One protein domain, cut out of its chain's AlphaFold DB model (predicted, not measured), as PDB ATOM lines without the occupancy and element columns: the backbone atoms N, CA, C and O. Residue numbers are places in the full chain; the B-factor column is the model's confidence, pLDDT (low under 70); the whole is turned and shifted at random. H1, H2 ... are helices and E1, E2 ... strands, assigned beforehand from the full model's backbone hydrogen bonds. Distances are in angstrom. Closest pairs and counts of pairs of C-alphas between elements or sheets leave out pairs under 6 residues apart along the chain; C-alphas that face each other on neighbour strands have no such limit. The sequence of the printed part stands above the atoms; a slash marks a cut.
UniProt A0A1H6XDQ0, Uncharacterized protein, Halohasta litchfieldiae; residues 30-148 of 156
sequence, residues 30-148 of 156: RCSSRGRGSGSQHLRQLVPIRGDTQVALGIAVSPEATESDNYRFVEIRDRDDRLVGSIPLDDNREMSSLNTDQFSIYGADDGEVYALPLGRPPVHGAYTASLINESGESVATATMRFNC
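AT A GLANCE: This is residues 30 to 148 of the 156 residues of an uncharacterized protein of Halohasta litchfieldiae (UniProt A0A1H6XDQ0). This is a sandwich of two strongly twisted sheets face to face, a broad one of five strands and a smaller one of three, with the short helix H1 at one end of the sandwich, grazing both sheets. A long loop, residues 89 to 111, leads from the edge strand E5 of the larger sheet to the edge strand E6 of the smaller one. The printed part has 119 residues, with one named helix and eight named strands in the order E1 E2 E3 H1 E4 E5 E6 E7 E8; the class is mostly strand. Both sheets are antiparallel, in the orders E1 E8 E7 E4 E5 and E2 E3 E6. The whole is compact, with a radius of gyration of the C-alphas of 13.3 A and spans of 37 by 32 by 24 A.

HOW THE PARTS SIT: Begin with the larger sheet, which runs E1, residues 30 to 36, then E8, residues 138 to 148, E7, residues 123 to 133, E4, residues 71 to 78, and E5, residues 83 to 88. From edge to edge its strands' lines turn by 77 degrees, and the way across it turns by 56 degrees. Look between E1 and E8 for N 34 and O 145, 2.8 A apart. E7 and E8 form a hairpin, at 169 degrees between their directions, with N 129 and O 142 2.8 A apart. E7 bends by 52 degrees at residue 126. Between E7 and E4, N 130 and O 75 are 2.8 A apart. E4 and E5 form a hairpin, with N 76 and O 85 2.9 A apart. Now look to the smaller sheet, made of E2, residues 43 to 50, E3, residues 55 to 61, and E6, residues 112 to 119. E2 and E3 form a hairpin, with N 58 and O 47 2.7 A apart; between E3 and E6 you find N 57 and O 116 at 2.8 A. In the sandwich, two sheets face to face, the facing parts are 7.9 A centre to centre, with strands of one at 21 degrees to those of the other. The closest C-alphas of E2 and E8 are those of Gln 45 and Ala 142, 5.8 A apart. Those of E5 and E6 are Gly 85 and Leu 116, 7.3 A apart. E2 and E4 are only just apart, at 8.5 A. H1, residues 63 to 66, only grazes each sheet; its closest C-alpha pair with E4 is Ala 65 and Tyr 71, 6.3 A. H1 is too short for an O i to N i+4 pair, and its one O i to N i+3 pair is within hydrogen-bond range.

IN THESE COORDINATES: Find C-alpha 123 at (223.594, 229.713, 81.407); from there E7 runs 30.4 A to C-alpha 133. E8 spans 28.5 A and ends at C-alpha 148, at (222.080, 225.349, 83.707). Go back to C-alpha 30 at (219.943, 222.719, 87.928), where E1 begins and runs 20.2 A. E4 measures 21.4 A and E5 13.9 A. In the smaller sheet E2 measures 20.5 A, E3 19.1 A and E6 21.6 A. H1 measures 5.0 A.

THE WHOLE: The two C-alphas farthest apart are those of Arg 30 and Ser 135, 39.6 A, while the first and last printed C-alphas, of Arg 30 and Cys 148, are 5.4 A apart. The printed part has no cut. The link from E5 to E6, 23 residues, is long, and its C-alphas lie 11 to 16 A from the mean of the C-alphas; the link from E1 to E2 is short, and the others are tight. The mean pLDDT of the printed part is 86.2; look for values under 70 in residues 96 to 110, within that long link.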
ATOM      1  N   ARG A  30     219.978 224.104  88.408       86.06
ATOM      2  CA  ARG A  30     219.943 222.719  87.928       86.06
ATOM      3  C   ARG A  30     220.705 222.626  86.615       86.06
ATOM      4  O   ARG A  30     220.285 223.194  85.609       86.06
ATOM      5  N   CYS A  31     221.822 221.902  86.638       86.19
ATOM      6  CA  CYS A  31     222.696 221.733  85.484       86.19
ATOM      7  C   CYS A  31     222.593 220.320  84.910       86.19
ATOM      8  O   CYS A  31     222.608 219.330  85.637       86.19
ATOM      9  N   SER A  32     222.546 220.238  83.584       87.12
ATOM     10  CA  SER A  32     222.759 219.010  82.822       87.12
ATOM     11  C   SER A  32     223.951 219.215  81.902       87.12
ATOM     12  O   SER A  32     224.082 220.270  81.279       87.12
ATOM     13  N   SER A  33     224.837 218.229  81.824       89.75
ATOM     14  CA  SER A  33     226.098 218.373  81.107       89.75
ATOM     15  C   SER A  33     226.489 217.095  80.379       89.75
ATOM     16  O   SER A  33     226.203 215.984  80.822       89.75
ATOM     17  N   ARG A  34     227.168 217.260  79.247       88.81
ATOM     18  CA  ARG A  34     227.811 216.191  78.490       88.81
ATOM     19  C   ARG A  34     229.151 216.699  77.994       88.81
ATOM     20  O   ARG A  34     229.213 217.694  77.276       88.81
ATOM     21  N   GLY A  35     230.206 215.972  78.321       85.25
ATOM     22  CA  GLY A  35     231.555 216.315  77.910       85.25
ATOM     23  C   GLY A  35     232.391 215.085  77.619       85.25
ATOM     24  O   GLY A  35     231.977 213.951  77.868       85.25
ATOM     25  N   ARG A  36     233.573 215.343  77.078       85.75
ATOM     26  CA  ARG A  36     234.644 214.372  76.916       85.75
ATOM     27  C   ARG A  36     235.867 214.957  77.611       85.75
ATOM     28  O   ARG A  36     236.349 216.011  77.197       85.75
ATOM     29  N   GLY A  37     236.335 214.288  78.666       82.88
ATOM     30  CA  GLY A  37     237.639 214.582  79.264       82.88
ATOM     31  C   GLY A  37     238.754 214.394  78.236       82.88
ATOM     32  O   GLY A  37     238.527 213.818  77.169       82.88
ATOM     33  N   SER A  38     239.959 214.874  78.523       83.38
ATOM     34  CA  SER A  38     240.993 214.888  77.482       83.38
ATOM     35  C   SER A  38     241.578 213.517  77.146       83.38
ATOM     36  O   SER A  38     242.193 213.348  76.097       83.38
ATOM     37  N   GLY A  39     241.400 212.532  78.033       79.62
ATOM     38  CA  GLY A  39     242.131 211.265  77.968       79.62
ATOM     39  C   GLY A  39     243.611 211.392  78.352       79.62
ATOM     40  O   GLY A  39     244.311 210.385  78.362       79.62
ATOM     41  N   SER A  40     244.076 212.599  78.686       87.38
ATOM     42  CA  SER A  40     245.365 212.874  79.314       87.38
ATOM     43  C   SER A  40     245.206 212.948  80.830       87.38
ATOM     44  O   SER A  40     244.176 213.393  81.342       87.38
ATOM     45  N   GLN A  41     246.258 212.555  81.543       85.81
ATOM     46  CA  GLN A  41     246.345 212.709  82.994       85.81
ATOM     47  C   GLN A  41     246.451 214.179  83.433       85.81
ATOM     48  O   GLN A  41     246.096 214.477  84.566       85.81
ATOM     49  N   HIS A  42     246.890 215.078  82.538       91.00
ATOM     50  CA  HIS A  42     247.262 216.463  82.852       91.00
ATOM     51  C   HIS A  42     246.093 217.455  82.821       91.00
ATOM     52  O   HIS A  42     245.929 218.242  83.742       91.00
ATOM     53  N   LEU A  43     245.246 217.402  81.789       91.62
ATOM     54  CA  LEU A  43     243.988 218.157  81.736       91.62
ATOM     55  C   LEU A  43     242.838 217.171  81.856       91.62
ATOM     56  O   LEU A  43     242.465 216.540  80.873       91.62
ATOM     57  N   ARG A  44     242.259 216.996  83.033       86.31
ATOM     58  CA  ARG A  44     241.380 215.844  83.259       86.31
ATOM     59  C   ARG A  44     239.999 216.072  82.668       86.31
ATOM     60  O   ARG A  44     239.560 215.334  81.779       86.31
ATOM     61  N   GLN A  45     239.324 217.123  83.126       87.75
ATOM     62  CA  GLN A  45     237.936 217.371  82.757       87.75
ATOM     63  C   GLN A  45     237.491 218.823  82.937       87.75
ATOM     64  O   GLN A  45     238.111 219.620  83.641       87.75
ATOM     65  N   LEU A  46     236.358 219.119  82.307       90.88
ATOM     66  CA  LEU A  46     235.600 220.354  82.445       90.88
ATOM     67  C   LEU A  46     234.251 220.043  83.065       90.88
ATOM     68  O   LEU A  46     233.627 219.072  82.645       90.88
ATOM     69  N   VAL A  47     233.766 220.872  83.984       88.50
ATOM     70  CA  VAL A  47     232.451 220.680  84.616       88.50
ATOM     71  C   VAL A  47     231.781 222.022  84.919       88.50
ATOM     72  O   VAL A  47     232.469 222.995  85.210       88.50
ATOM     73  N   PRO A  48     230.446 222.125  84.879       89.69
ATOM     74  CA  PRO A  48     229.771 223.287  85.438       89.69
ATOM     75  C   PRO A  48     229.812 223.227  86.972       89.69
ATOM     76  O   PRO A  48     229.308 222.282  87.582       89.69
ATOM     77  N   ILE A  49     230.382 224.256  87.592       86.75
ATOM     78  CA  ILE A  49     230.375 224.479  89.037       86.75
ATOM     79  C   ILE A  49     229.249 225.457  89.376       86.75
ATOM     80  O   ILE A  49     229.053 226.470  88.703       86.75
ATOM     81  N   ARG A  50     228.500 225.146  90.433       85.56
ATOM     82  CA  ARG A  50     227.411 225.974  90.959       85.56
ATOM     83  C   ARG A  50     227.930 226.681  92.209       85.56
ATOM     84  O   ARG A  50     228.325 225.989  93.138       85.56
ATOM     85  N   GLY A  51     227.971 228.010  92.202       77.81
ATOM     86  CA  GLY A  51     228.179 228.806  93.417       77.81
ATOM     87  C   GLY A  51     226.854 229.321  93.981       77.81
ATOM     88  O   GLY A  51     225.797 228.952  93.486       77.81
ATOM     89  N   ASP A  52     226.904 230.241  94.942       80.25
ATOM     90  CA  ASP A  52     225.698 230.773  95.611       80.25
ATOM     91  C   ASP A  52     224.937 231.825  94.796       80.25
ATOM     92  O   ASP A  52     223.839 232.238  95.155       80.25
ATOM     93  N   THR A  53     225.538 232.344  93.722       81.88
ATOM     94  CA  THR A  53     224.907 233.383  92.882       81.88
ATOM     95  C   THR A  53     225.162 233.231  91.388       81.88
ATOM     96  O   THR A  53     224.434 233.817  90.587       81.88
ATOM     97  N   GLN A  54     226.173 232.458  90.989       89.44
ATOM     98  CA  GLN A  54     226.565 232.286  89.595       89.44
ATOM     99  C   GLN A  54     227.076 230.875  89.303       89.44
ATOM    100  O   GLN A  54     227.552 230.164  90.189       89.44
ATOM    101  N   VAL A  55     227.004 230.500  88.031       90.25
ATOM    102  CA  VAL A  55     227.632 229.301  87.480       90.25
ATOM    103  C   VAL A  55     229.035 229.664  86.996       90.25
ATOM    104  O   VAL A  55     229.256 230.740  86.433       90.25
ATOM    105  N   ALA A  56     229.983 228.757  87.195       92.06
ATOM    106  CA  ALA A  56     231.326 228.825  86.637       92.06
ATOM    107  C   ALA A  56     231.632 227.551  85.843       92.06
ATOM    108  O   ALA A  56     231.032 226.499  86.072       92.06
ATOM    109  N   LEU A  57     232.571 227.630  84.910       92.62
ATOM    110  CA  LEU A  57     233.196 226.455  84.323       92.62
ATOM    111  C   LEU A  57     234.389 226.079  85.201       92.62
ATOM    112  O   LEU A  57     235.320 226.868  85.319       92.62
ATOM    113  N   GLY A  58     234.340 224.905  85.818       91.19
ATOM    114  CA  GLY A  58     235.456 224.278  86.512       91.19
ATOM    115  C   GLY A  58     236.375 223.554  85.537       91.19
ATOM    116  O   GLY A  58     235.901 222.821  84.663       91.19
ATOM    117  N   ILE A  59     237.679 223.749  85.698       91.75
ATOM    118  CA  ILE A  59     238.737 223.150  84.889       91.75
ATOM    119  C   ILE A  59     239.677 222.412  85.836       91.75
ATOM    120  O   ILE A  59     240.358 223.058  86.624       91.75
ATOM    121  N   ALA A  60     239.707 221.079  85.753       89.19
ATOM    122  CA  ALA A  60     240.618 220.268  86.560       89.19
ATOM    123  C   ALA A  60     241.921 219.991  85.816       89.19
ATOM    124  O   ALA A  60     241.917 219.406  84.722       89.19
ATOM    125  N   VAL A  61     243.018 220.386  86.449       89.44
ATOM    126  CA  VAL A  61     244.385 220.238  85.963       89.44
ATOM    127  C   VAL A  61     245.176 219.482  87.020       89.44
ATOM    128  O   VAL A  61     245.071 219.771  88.206       89.44
ATOM    129  N   SER A  62     245.949 218.486  86.601       88.31
ATOM    130  CA  SER A  62     246.688 217.657  87.548       88.31
ATOM    131  C   SER A  62     247.838 218.423  88.206       88.31
ATOM    132  O   SER A  62     248.393 219.319  87.562       88.31
ATOM    133  N   PRO A  63     248.256 218.042  89.428       85.62
ATOM    134  CA  PRO A  63     249.384 218.684  90.104       85.62
ATOM    135  C   PRO A  63     250.655 218.653  89.255       85.62
ATOM    136  O   PRO A  63     251.378 219.634  89.158       85.62
ATOM    137  N   GLU A  64     250.894 217.553  88.531       88.50
ATOM    138  CA  GLU A  64     252.075 217.425  87.673       88.50
ATOM    139  C   GLU A  64     252.094 218.455  86.541       88.50
ATOM    140  O   GLU A  64     253.162 218.782  86.033       88.50
ATOM    141  N   ALA A  65     250.925 218.929  86.102       89.94
ATOM    142  CA  ALA A  65     250.840 219.970  85.092       89.94
ATOM    143  C   ALA A  65     250.894 221.379  85.691       89.94
ATOM    144  O   ALA A  65     251.444 222.263  85.045       89.94
ATOM    145  N   THR A  66     250.366 221.596  86.897       88.12
ATOM    146  CA  THR A  66     250.403 222.911  87.563       88.12
ATOM    147  C   THR A  66     251.751 223.221  88.214       88.12
ATOM    148  O   THR A  66     252.131 224.383  88.323       88.12
ATOM    149  N   GLU A  67     252.511 222.194  88.598       88.50
ATOM    150  CA  GLU A  67     253.847 222.314  89.197       88.50
ATOM    151  C   GLU A  67     254.988 222.219  88.167       88.50
ATOM    152  O   GLU A  67     256.162 222.374  88.520       88.50
ATOM    153  N   SER A  68     254.681 221.944  86.897       89.50
ATOM    154  CA  SER A  68     255.694 221.789  85.853       89.50
ATOM    155  C   SER A  68     255.795 223.021  84.968       89.50
ATOM    156  O   SER A  68     254.821 223.427  84.347       89.50
ATOM    157  N   ASP A  69     257.027 223.492  84.786       90.12
ATOM    158  CA  ASP A  69     257.333 224.618  83.895       90.12
ATOM    159  C   ASP A  69     257.059 224.284  82.409       90.12
ATOM    160  O   ASP A  69     256.836 225.168  81.593       90.12
ATOM    161  N   ASN A  70     256.950 222.992  82.058       93.12
ATOM    162  CA  ASN A  70     256.676 222.540  80.688       93.12
ATOM    163  C   ASN A  70     255.289 222.959  80.160       93.12
ATOM    164  O   ASN A  70     255.022 222.827  78.957       93.12
ATOM    165  N   TYR A  71     254.388 223.417  81.035       94.19
ATOM    166  CA  TYR A  71     253.033 223.830  80.692       94.19
ATOM    167  C   TYR A  71     252.798 225.283  81.086       94.19
ATOM    168  O   TYR A  71     253.032 225.680  82.215       94.19
ATOM    169  N   ARG A  72     252.278 226.080  80.151       94.25
ATOM    170  CA  ARG A  72     252.169 227.531  80.345       94.25
ATOM    171  C   ARG A  72     250.789 227.969  80.798       94.25
ATOM    172  O   ARG A  72     250.652 228.764  81.722       94.25
ATOM    173  N   PHE A  73     249.755 227.525  80.090       95.75
ATOM    174  CA  PHE A  73     248.388 227.950  80.367       95.75
ATOM    175  C   PHE A  73     247.359 226.933  79.893       95.75
ATOM    176  O   PHE A  73     247.602 226.142  78.977       95.75
ATOM    177  N   VAL A  74     246.172 226.999  80.494       96.44
ATOM    178  CA  VAL A  74     244.969 226.392  79.928       96.44
ATOM    179  C   VAL A  74     244.192 227.447  79.166       96.44
ATOM    180  O   VAL A  74     243.804 228.477  79.710       96.44
ATOM    181  N   GLU A  75     243.944 227.175  77.895       97.88
ATOM    182  CA  GLU A  75     243.189 228.040  77.007       97.88
ATOM    183  C   GLU A  75     241.745 227.557  76.892       97.88
ATOM    184  O   GLU A  75     241.513 226.381  76.615       97.88
ATOM    185  N   ILE A  76     240.771 228.451  77.074       97.94
ATOM    186  CA  ILE A  76     239.345 228.127  77.038       97.94
ATOM    187  C   ILE A  76     238.683 228.861  75.879       97.94
ATOM    188  O   ILE A  76     238.635 230.094  75.847       97.94
ATOM    189  N   ARG A  77     238.112 228.094  74.949       97.88
ATOM    190  CA  ARG A  77     237.364 228.600  73.796       97.88
ATOM    191  C   ARG A  77     235.895 228.201  73.844       97.88
ATOM    192  O   ARG A  77     235.561 227.139  74.373       97.88
ATOM    193  N   ASP A  78     235.025 229.045  73.293       96.69
ATOM    194  CA  ASP A  78     233.612 228.715  73.078       96.69
ATOM    195  C   ASP A  78     233.399 227.891  71.789       96.69
ATOM    196  O   ASP A  78     234.337 227.523  71.081       96.69
ATOM    197  N   ARG A  79     232.136 227.564  71.489       95.25
ATOM    198  CA  ARG A  79     231.717 226.813  70.289       95.25
ATOM    199  C   ARG A  79     232.128 227.436  68.958       95.25
ATOM    200  O   ARG A  79     232.170 226.705  67.972       95.25
ATOM    201  N   ASP A  80     232.354 228.743  68.928       96.50
ATOM    202  CA  ASP A  80     232.692 229.482  67.718       96.50
ATOM    203  C   ASP A  80     234.217 229.721  67.647       96.50
ATOM    204  O   ASP A  80     234.683 230.574  66.897       96.50
ATOM    205  N   ASP A  81     234.988 228.951  68.430       96.06
ATOM    206  CA  ASP A  81     236.452 228.983  68.541       96.06
ATOM    207  C   ASP A  81     237.011 230.327  69.036       96.06
ATOM    208  O   ASP A  81     238.191 230.654  68.883       96.06
ATOM    209  N   ARG A  82     236.171 231.130  69.694       97.50
ATOM    210  CA  ARG A  82     236.605 232.388  70.290       97.50
ATOM    211  C   ARG A  82     237.221 232.129  71.658       97.50
ATOM    212  O   ARG A  82     236.632 231.438  72.486       97.50
ATOM    213  N   LEU A  83     238.378 232.738  71.913       96.94
ATOM    214  CA  LEU A  83     239.022 232.734  73.226       96.94
ATOM    215  C   LEU A  83     238.143 233.457  74.254       96.94
ATOM    216  O   LEU A  83     237.831 234.636  74.091       96.94
ATOM    217  N   VAL A  84     237.759 232.744  75.311       96.25
ATOM    218  CA  VAL A  84     236.917 233.258  76.405       96.25
ATOM    219  C   VAL A  84     237.737 233.486  77.668       96.25
ATOM    220  O   VAL A  84     237.438 234.388  78.446       96.25
ATOM    221  N   GLY A  85     238.789 232.693  77.865       95.12
ATOM    222  CA  GLY A  85     239.698 232.837  78.991       95.12
ATOM    223  C   GLY A  85     241.002 232.089  78.761       95.12
ATOM    224  O   GLY A  85     241.068 231.157  77.960       95.12
ATOM    225  N   SER A  86     242.034 232.511  79.481       95.62
ATOM    226  CA  SER A  86     243.304 231.803  79.590       95.62
ATOM    227  C   SER A  86     243.717 231.794  81.054       95.62
ATOM    228  O   SER A  86     243.540 232.796  81.748       95.62
ATOM    229  N   ILE A  87     244.211 230.653  81.517       93.44
ATOM    230  CA  ILE A  87     244.591 230.422  82.908       93.44
ATOM    231  C   ILE A  87     246.093 230.154  82.915       93.44
ATOM    232  O   ILE A  87     246.487 229.040  82.568       93.44
ATOM    233  N   PRO A  88     246.930 231.158  83.229       93.38
ATOM    234  CA  PRO A  88     248.370 230.962  83.346       93.38
ATOM    235  C   PRO A  88     248.664 230.052  84.540       93.38
ATOM    236  O   PRO A  88     248.269 230.371  85.659       93.38
ATOM    237  N   LEU A  89     249.311 228.909  84.302       90.50
ATOM    238  CA  LEU A  89     249.544 227.913  85.353       90.50
ATOM    239  C   LEU A  89     250.607 228.394  86.341       90.50
ATOM    240  O   LEU A  89     250.373 228.355  87.544       90.50
ATOM    241  N   ASP A  90     251.710 228.953  85.840       88.44
ATOM    242  CA  ASP A  90     252.790 229.468  86.689       88.44
ATOM    243  C   ASP A  90     252.321 230.589  87.625       88.44
ATOM    244  O   ASP A  90     252.638 230.582  88.812       88.44
ATOM    245  N   ASP A  91     251.505 231.520  87.117       86.50
ATOM    246  CA  ASP A  91     250.991 232.653  87.901       86.50
ATOM    247  C   ASP A  91     249.947 232.234  88.952       86.50
ATOM    248  O   ASP A  91     249.635 233.019  89.847       86.50
ATOM    249  N   ASN A  92     249.364 231.036  88.825       82.25
ATOM    250  CA  ASN A  92     248.336 230.517  89.733       82.25
ATOM    251  C   ASN A  92     248.810 229.307  90.552       82.25
ATOM    252  O   ASN A  92     247.999 228.692  91.249       82.25
ATOM    253  N   ARG A  93     250.102 228.968  90.491       79.62
ATOM    254  CA  ARG A  93     250.676 227.841  91.226       79.62
ATOM    255  C   ARG A  93     250.457 228.020  92.728       79.62
ATOM    256  O   ARG A  93     250.690 229.104  93.257       79.62
ATOM    257  N   GLU A  94     249.984 226.971  93.405       72.69
ATOM    258  CA  GLU A  94     249.631 226.995  94.838       72.69
ATOM    259  C   GLU A  94     248.501 227.990  95.199       72.69
ATOM    260  O   GLU A  94     248.211 228.211  96.377       72.69
ATOM    261  N   MET A  95     247.829 228.588  94.206       74.19
ATOM    262  CA  MET A  95     246.745 229.558  94.411       74.19
ATOM    263  C   MET A  95     245.354 228.977  94.142       74.19
ATOM    264  O   MET A  95     244.352 229.658  94.388       74.19
ATOM    265  N   SER A  96     245.255 227.724  93.686       64.19
ATOM    266  CA  SER A  96     243.973 227.025  93.564       64.19
ATOM    267  C   SER A  96     243.364 226.768  94.944       64.19
ATOM    268  O   SER A  96     243.677 225.801  95.632       64.19
ATOM    269  N   SER A  97     242.446 227.645  95.345       53.25
ATOM    270  CA  SER A  97     241.712 227.574  96.614       53.25
ATOM    271  C   SER A  97     240.504 226.630  96.583       53.25
ATOM    272  O   SER A  97     239.843 226.436  97.606       53.25
ATOM    273  N   LEU A  98     240.192 226.051  95.421       59.59
ATOM    274  CA  LEU A  98     239.075 225.131  95.252       59.59
ATOM    275  C   LEU A  98     239.518 223.708  95.593       59.59
ATOM    276  O   LEU A  98     240.180 223.044  94.799       59.59
ATOM    277  N   ASN A  99     239.133 223.241  96.783       55.16
ATOM    278  CA  ASN A  99     239.325 221.848  97.174       55.16
ATOM    279  C   ASN A  99     238.412 220.947  96.317       55.16
ATOM    280  O   ASN A  99     237.185 221.080  96.355       55.16
ATOM    281  N   THR A 100     239.012 220.018  95.571       58.38
ATOM    282  CA  THR A 100     238.335 218.992  94.764       58.38
ATOM    283  C   THR A 100     237.330 218.173  95.570       58.38
ATOM    284  O   THR A 100     236.289 217.811  95.030       58.38
ATOM    285  N   ASP A 101     237.559 217.978  96.873       52.16
ATOM    286  CA  ASP A 101     236.660 217.253  97.783       52.16
ATOM    287  C   ASP A 101     235.257 217.882  97.886       52.16
ATOM    288  O   ASP A 101     234.285 217.200  98.217       52.16
ATOM    289  N   GLN A 102     235.126 219.185  97.606       49.97
ATOM    290  CA  GLN A 102     233.835 219.893  97.629       49.97
ATOM    291  C   GLN A 102     232.980 219.606  96.392       49.97
ATOM    292  O   GLN A 102     231.781 219.890  96.356       49.97
ATOM    293  N   PHE A 103     233.577 219.004  95.372       58.81
ATOM    294  CA  PHE A 103     232.917 218.667  94.133       58.81
ATOM    295  C   PHE A 103     232.974 217.152  93.993       58.81
ATOM    296  O   PHE A 103     233.952 216.595  93.525       58.81
ATOM    297  N   SER A 104     231.883 216.472  94.332       49.47
ATOM    298  CA  SER A 104     231.747 215.000  94.287       49.47
ATOM    299  C   SER A 104     231.997 214.347  92.912       49.47
ATOM    300  O   SER A 104     231.988 213.125  92.782       49.47
ATOM    301  N   ILE A 105     232.197 215.164  91.882       53.34
ATOM    302  CA  ILE A 105     232.593 214.813  90.513       53.34
ATOM    303  C   ILE A 105     234.117 214.785  90.301       53.34
ATOM    304  O   ILE A 105     234.562 214.285  89.267       53.34
ATOM    305  N   TYR A 106     234.886 215.340  91.237       56.16
ATOM    306  CA  TYR A 106     236.339 215.303  91.283       56.16
ATOM    307  C   TYR A 106     236.776 214.296  92.358       56.16
ATOM    308  O   TYR A 106     236.182 214.213  93.433       56.16
ATOM    309  N   GLY A 107     237.786 213.485  92.060       51.69
ATOM    310  CA  GLY A 107     238.490 212.685  93.060       51.69
ATOM    311  C   GLY A 107     239.433 213.554  93.896       51.69
ATOM    312  O   GLY A 107     239.898 214.590  93.429       51.69
ATOM    313  N   ALA A 108     239.769 213.107  95.109       48.84
ATOM    314  CA  ALA A 108     240.728 213.779  95.998       48.84
ATOM    315  C   ALA A 108     242.127 213.987  95.363       48.84
ATOM    316  O   ALA A 108     242.883 214.843  95.803       48.84
ATOM    317  N   ASP A 109     242.440 213.243  94.293       54.72
ATOM    318  CA  ASP A 109     243.700 213.306  93.543       54.72
ATOM    319  C   ASP A 109     243.574 214.051  92.192       54.72
ATOM    320  O   ASP A 109     244.418 213.870  91.309       54.72
ATOM    321  N   ASP A 110     242.503 214.824  91.959       60.31
ATOM    322  CA  ASP A 110     242.246 215.495  90.667       60.31
ATOM    323  C   ASP A 110     243.054 216.768  90.406       60.31
ATOM    324  O   ASP A 110     243.043 217.267  89.277       60.31
ATOM    325  N   GLY A 111     243.831 217.203  91.394       73.69
ATOM    326  CA  GLY A 111     244.744 218.331  91.286       73.69
ATOM    327  C   GLY A 111     244.090 219.670  91.573       73.69
ATOM    328  O   GLY A 111     243.249 219.786  92.460       73.69
ATOM    329  N   GLU A 112     244.512 220.695  90.843       83.31
ATOM    330  CA  GLU A 112     243.992 222.047  90.994       83.31
ATOM    331  C   GLU A 112     242.734 222.245  90.143       83.31
ATOM    332  O   GLU A 112     242.643 221.801  88.991       83.31
ATOM    333  N   VAL A 113     241.750 222.944  90.714       85.88
ATOM    334  CA  VAL A 113     240.522 223.319  90.014       85.88
ATOM    335  C   VAL A 113     240.498 224.823  89.853       85.88
ATOM    336  O   VAL A 113     240.360 225.578  90.813       85.88
ATOM    337  N   TYR A 114     240.540 225.259  88.605       88.06
ATOM    338  CA  TYR A 114     240.331 226.656  88.264       88.06
ATOM    339  C   TYR A 114     238.875 226.895  87.879       88.06
ATOM    340  O   TYR A 114     238.216 226.017  87.321       88.06
ATOM    341  N   ALA A 115     238.370 228.098  88.149       88.88
ATOM    342  CA  ALA A 115     236.999 228.478  87.836       88.88
ATOM    343  C   ALA A 115     236.960 229.689  86.901       88.88
ATOM    344  O   ALA A 115     237.470 230.759  87.227       88.88
ATOM    345  N   LEU A 116     236.288 229.536  85.760       90.81
ATOM    346  CA  LEU A 116     235.949 230.627  84.851       90.81
ATOM    347  C   LEU A 116     234.484 231.038  85.085       90.81
ATOM    348  O   LEU A 116     233.589 230.255  84.760       90.81
ATOM    349  N   PRO A 117     234.196 232.230  85.639       92.06
ATOM    350  CA  PRO A 117     232.825 232.680  85.871       92.06
ATOM    351  C   PRO A 117     232.033 232.809  84.565       92.06
ATOM    352  O   PRO A 117     232.520 233.381  83.593       92.06
ATOM    353  N   LEU A 118     230.792 232.316  84.557       92.25
ATOM    354  CA  LEU A 118     229.906 232.353  83.386       92.25
ATOM    355  C   LEU A 118     228.661 233.224  83.595       92.25
ATOM    356  O   LEU A 118     227.995 233.586  82.627       92.25
ATOM    357  N   GLY A 119     228.356 233.573  84.846       91.44
ATOM    358  CA  GLY A 119     227.243 234.445  85.213       91.44
ATOM    359  C   GLY A 119     226.075 233.710  85.866       91.44
ATOM    360  O   GLY A 119     226.176 232.547  86.263       91.44
ATOM    361  N   ARG A 120     224.962 234.424  86.040       91.00
ATOM    362  CA  ARG A 120     223.767 233.893  86.706       91.00
ATOM    363  C   ARG A 120     222.962 233.000  85.760       91.00
ATOM    364  O   ARG A 120     222.905 233.310  84.571       91.00
ATOM    365  N   PRO A 121     222.310 231.938  86.265       88.69
ATOM    366  CA  PRO A 121     221.356 231.169  85.478       88.69
ATOM    367  C   PRO A 121     220.247 232.050  84.859       88.69
ATOM    368  O   PRO A 121     219.833 233.022  85.492       88.69
ATOM    369  N   PRO A 122     219.738 231.691  83.666       90.75
ATOM    370  CA  PRO A 122     220.158 230.536  82.882       90.75
ATOM    371  C   PRO A 122     221.486 230.771  82.153       90.75
ATOM    372  O   PRO A 122     221.735 231.829  81.584       90.75
ATOM    373  N   VAL A 123     222.319 229.733  82.129       91.19
ATOM    374  CA  VAL A 123     223.594 229.713  81.407       91.19
ATOM    375  C   VAL A 123     223.663 228.440  80.584       91.19
ATOM    376  O   VAL A 123     223.451 227.337  81.090       91.19
ATOM    377  N   HIS A 124     223.986 228.578  79.307       91.38
ATOM    378  CA  HIS A 124     224.188 227.462  78.394       91.38
ATOM    379  C   HIS A 124     225.486 227.684  77.643       91.38
ATOM    380  O   HIS A 124     225.797 228.800  77.232       91.38
ATOM    381  N   GLY A 125     226.251 226.614  77.480       92.56
ATOM    382  CA  GLY A 125     227.603 226.748  76.979       92.56
ATOM    383  C   GLY A 125     228.127 225.478  76.352       92.56
ATOM    384  O   GLY A 125     227.735 224.365  76.706       92.56
ATOM    385  N   ALA A 126     229.029 225.675  75.403       96.50
ATOM    386  CA  ALA A 126     229.839 224.643  74.796       96.50
ATOM    387  C   ALA A 126     231.265 225.183  74.757       96.50
ATOM    388  O   ALA A 126     231.504 226.210  74.123       96.50
ATOM    389  N   TYR A 127     232.168 224.512  75.466       97.19
ATOM    390  CA  TYR A 127     233.534 224.963  75.674       97.19
ATOM    391  C   TYR A 127     234.535 223.858  75.381       97.19
ATOM    392  O   TYR A 127     234.279 222.672  75.626       97.19
ATOM    393  N   THR A 128     235.693 224.293  74.909       97.62
ATOM    394  CA  THR A 128     236.893 223.488  74.729       97.62
ATOM    395  C   THR A 128     237.984 224.100  75.589       97.62
ATOM    396  O   THR A 128     238.255 225.291  75.468       97.62
ATOM    397  N   ALA A 129     238.612 223.296  76.441       97.69
ATOM    398  CA  ALA A 129     239.819 223.681  77.154       97.69
ATOM    399  C   ALA A 129     241.007 222.916  76.591       97.69
ATOM    400  O   ALA A 129     240.907 221.711  76.356       97.69
ATOM    401  N   SER A 130     242.115 223.617  76.392       97.88
ATOM    402  CA  SER A 130     243.352 223.064  75.856       97.88
ATOM    403  C   SER A 130     244.508 223.395  76.783       97.88
ATOM    404  O   SER A 130     244.719 224.560  77.101       97.88
ATOM    405  N   LEU A 131     245.261 222.381  77.205       97.38
ATOM    406  CA  LEU A 131     246.519 222.579  77.919       97.38
ATOM    407  C   LEU A 131     247.604 222.901  76.895       97.38
ATOM    408  O   LEU A 131     247.801 222.120  75.958       97.38
ATOM    409  N   ILE A 132     248.262 224.041  77.069       97.62
ATOM    410  CA  ILE A 132     249.282 224.549  76.156       97.62
ATOM    411  C   ILE A 132     250.657 224.431  76.812       97.62
ATOM    412  O   ILE A 132     250.853 224.871  77.948       97.62
ATOM    413  N   ASN A 133     251.603 223.822  76.102       95.50
ATOM    414  CA  ASN A 133     252.980 223.655  76.567       95.50
ATOM    415  C   ASN A 133     253.852 224.901  76.294       95.50
ATOM    416  O   ASN A 133     253.397 225.901  75.730       95.50
ATOM    417  N   GLU A 134     255.130 224.841  76.670       93.56
ATOM    418  CA  GLU A 134     256.096 225.921  76.426       93.56
ATOM    419  C   GLU A 134     256.256 226.313  74.950       93.56
ATOM    420  O   GLU A 134     256.408 227.501  74.646       93.56
ATOM    421  N   SER A 135     256.174 225.345  74.030       95.06
ATOM    422  CA  SER A 135     256.285 225.587  72.584       95.06
ATOM    423  C   SER A 135     255.017 226.189  71.966       95.06
ATOM    424  O   SER A 135     255.037 226.569  70.794       95.06
ATOM    425  N   GLY A 136     253.936 226.330  72.739       94.44
ATOM    426  CA  GLY A 136     252.652 226.848  72.266       94.44
ATOM    427  C   GLY A 136     251.759 225.790  71.610       94.44
ATOM    428  O   GLY A 136     250.759 226.135  70.985       94.44
ATOM    429  N   GLU A 137     252.099 224.509  71.742       96.06
ATOM    430  CA  GLU A 137     251.316 223.396  71.216       96.06
ATOM    431  C   GLU A 137     250.266 222.927  72.229       96.06
ATOM    432  O   GLU A 137     250.506 222.875  73.439       96.06
ATOM    433  N   SER A 138     249.091 222.537  71.726       96.12
ATOM    434  CA  SER A 138     248.077 221.882  72.549       96.12
ATOM    435  C   SER A 138     248.421 220.408  72.739       96.12
ATOM    436  O   SER A 138     248.481 219.643  71.779       96.12
ATOM    437  N   VAL A 139     248.617 220.011  73.995       95.94
ATOM    438  CA  VAL A 139     249.034 218.648  74.376       95.94
ATOM    439  C   VAL A 139     247.903 217.821  74.989       95.94
ATOM    440  O   VAL A 139     248.001 216.599  75.090       95.94
ATOM    441  N   ALA A 140     246.811 218.470  75.391       96.12
ATOM    442  CA  ALA A 140     245.594 217.822  75.862       96.12
ATOM    443  C   ALA A 140     244.387 218.737  75.641       96.12
ATOM    444  O   ALA A 140     244.490 219.951  75.818       96.12
ATOM    445  N   THR A 141     243.229 218.153  75.319       96.69
ATOM    446  CA  THR A 141     242.000 218.908  75.042       96.69
ATOM    447  C   THR A 141     240.790 218.252  75.689       96.69
ATOM    448  O   THR A 141     240.464 217.115  75.364       96.69
ATOM    449  N   ALA A 142     240.082 218.972  76.556       95.31
ATOM    450  CA  ALA A 142     238.809 218.545  77.126       95.31
ATOM    451  C   ALA A 142     237.662 219.384  76.548       95.31
ATOM    452  O   ALA A 142     237.818 220.571  76.270       95.31
ATOM    453  N   THR A 143     236.490 218.777  76.372       96.00
ATOM    454  CA  THR A 143     235.306 219.460  75.828       96.00
ATOM    455  C   THR A 143     234.099 219.244  76.722       96.00
ATOM    456  O   THR A 143     233.919 218.169  77.299       96.00
ATOM    457  N   MET A 144     233.237 220.250  76.818       94.12
ATOM    458  CA  MET A 144     232.016 220.178  77.610       94.12
ATOM    459  C   MET A 144     230.901 220.995  76.975       94.12
ATOM    460  O   MET A 144     231.127 222.089  76.467       94.12
ATOM    461  N   ARG A 145     229.675 220.475  77.035       95.69
ATOM    462  CA  ARG A 145     228.446 221.213  76.752       95.69
ATOM    463  C   ARG A 145     227.490 221.056  77.917       95.69
ATOM    464  O   ARG A 145     227.313 219.946  78.415       95.69
ATOM    465  N   PHE A 146     226.849 222.133  78.335       93.62
ATOM    466  CA  PHE A 146     225.920 222.095  79.456       93.62
ATOM    467  C   PHE A 146     224.789 223.104  79.294       93.62
ATOM    468  O   PHE A 146     224.892 224.080  78.549       93.62
ATOM    469  N   ASN A 147     223.717 222.854  80.038       92.25
ATOM    470  CA  ASN A 147     222.622 223.784  80.257       92.25
ATOM    471  C   ASN A 147     222.358 223.850  81.761       92.25
ATOM    472  O   ASN A 147     222.100 222.813  82.376       92.25
ATOM    473  N   CYS A 148     222.415 225.049  82.324       90.69
ATOM    474  CA  CYS A 148     222.080 225.349  83.707       90.69
ATOM    475  C   CYS A 148     220.908 226.329  83.732       90.69
ATOM    476  O   CYS A 148     220.994 227.407  83.147       90.69
TER     477      CYS A 148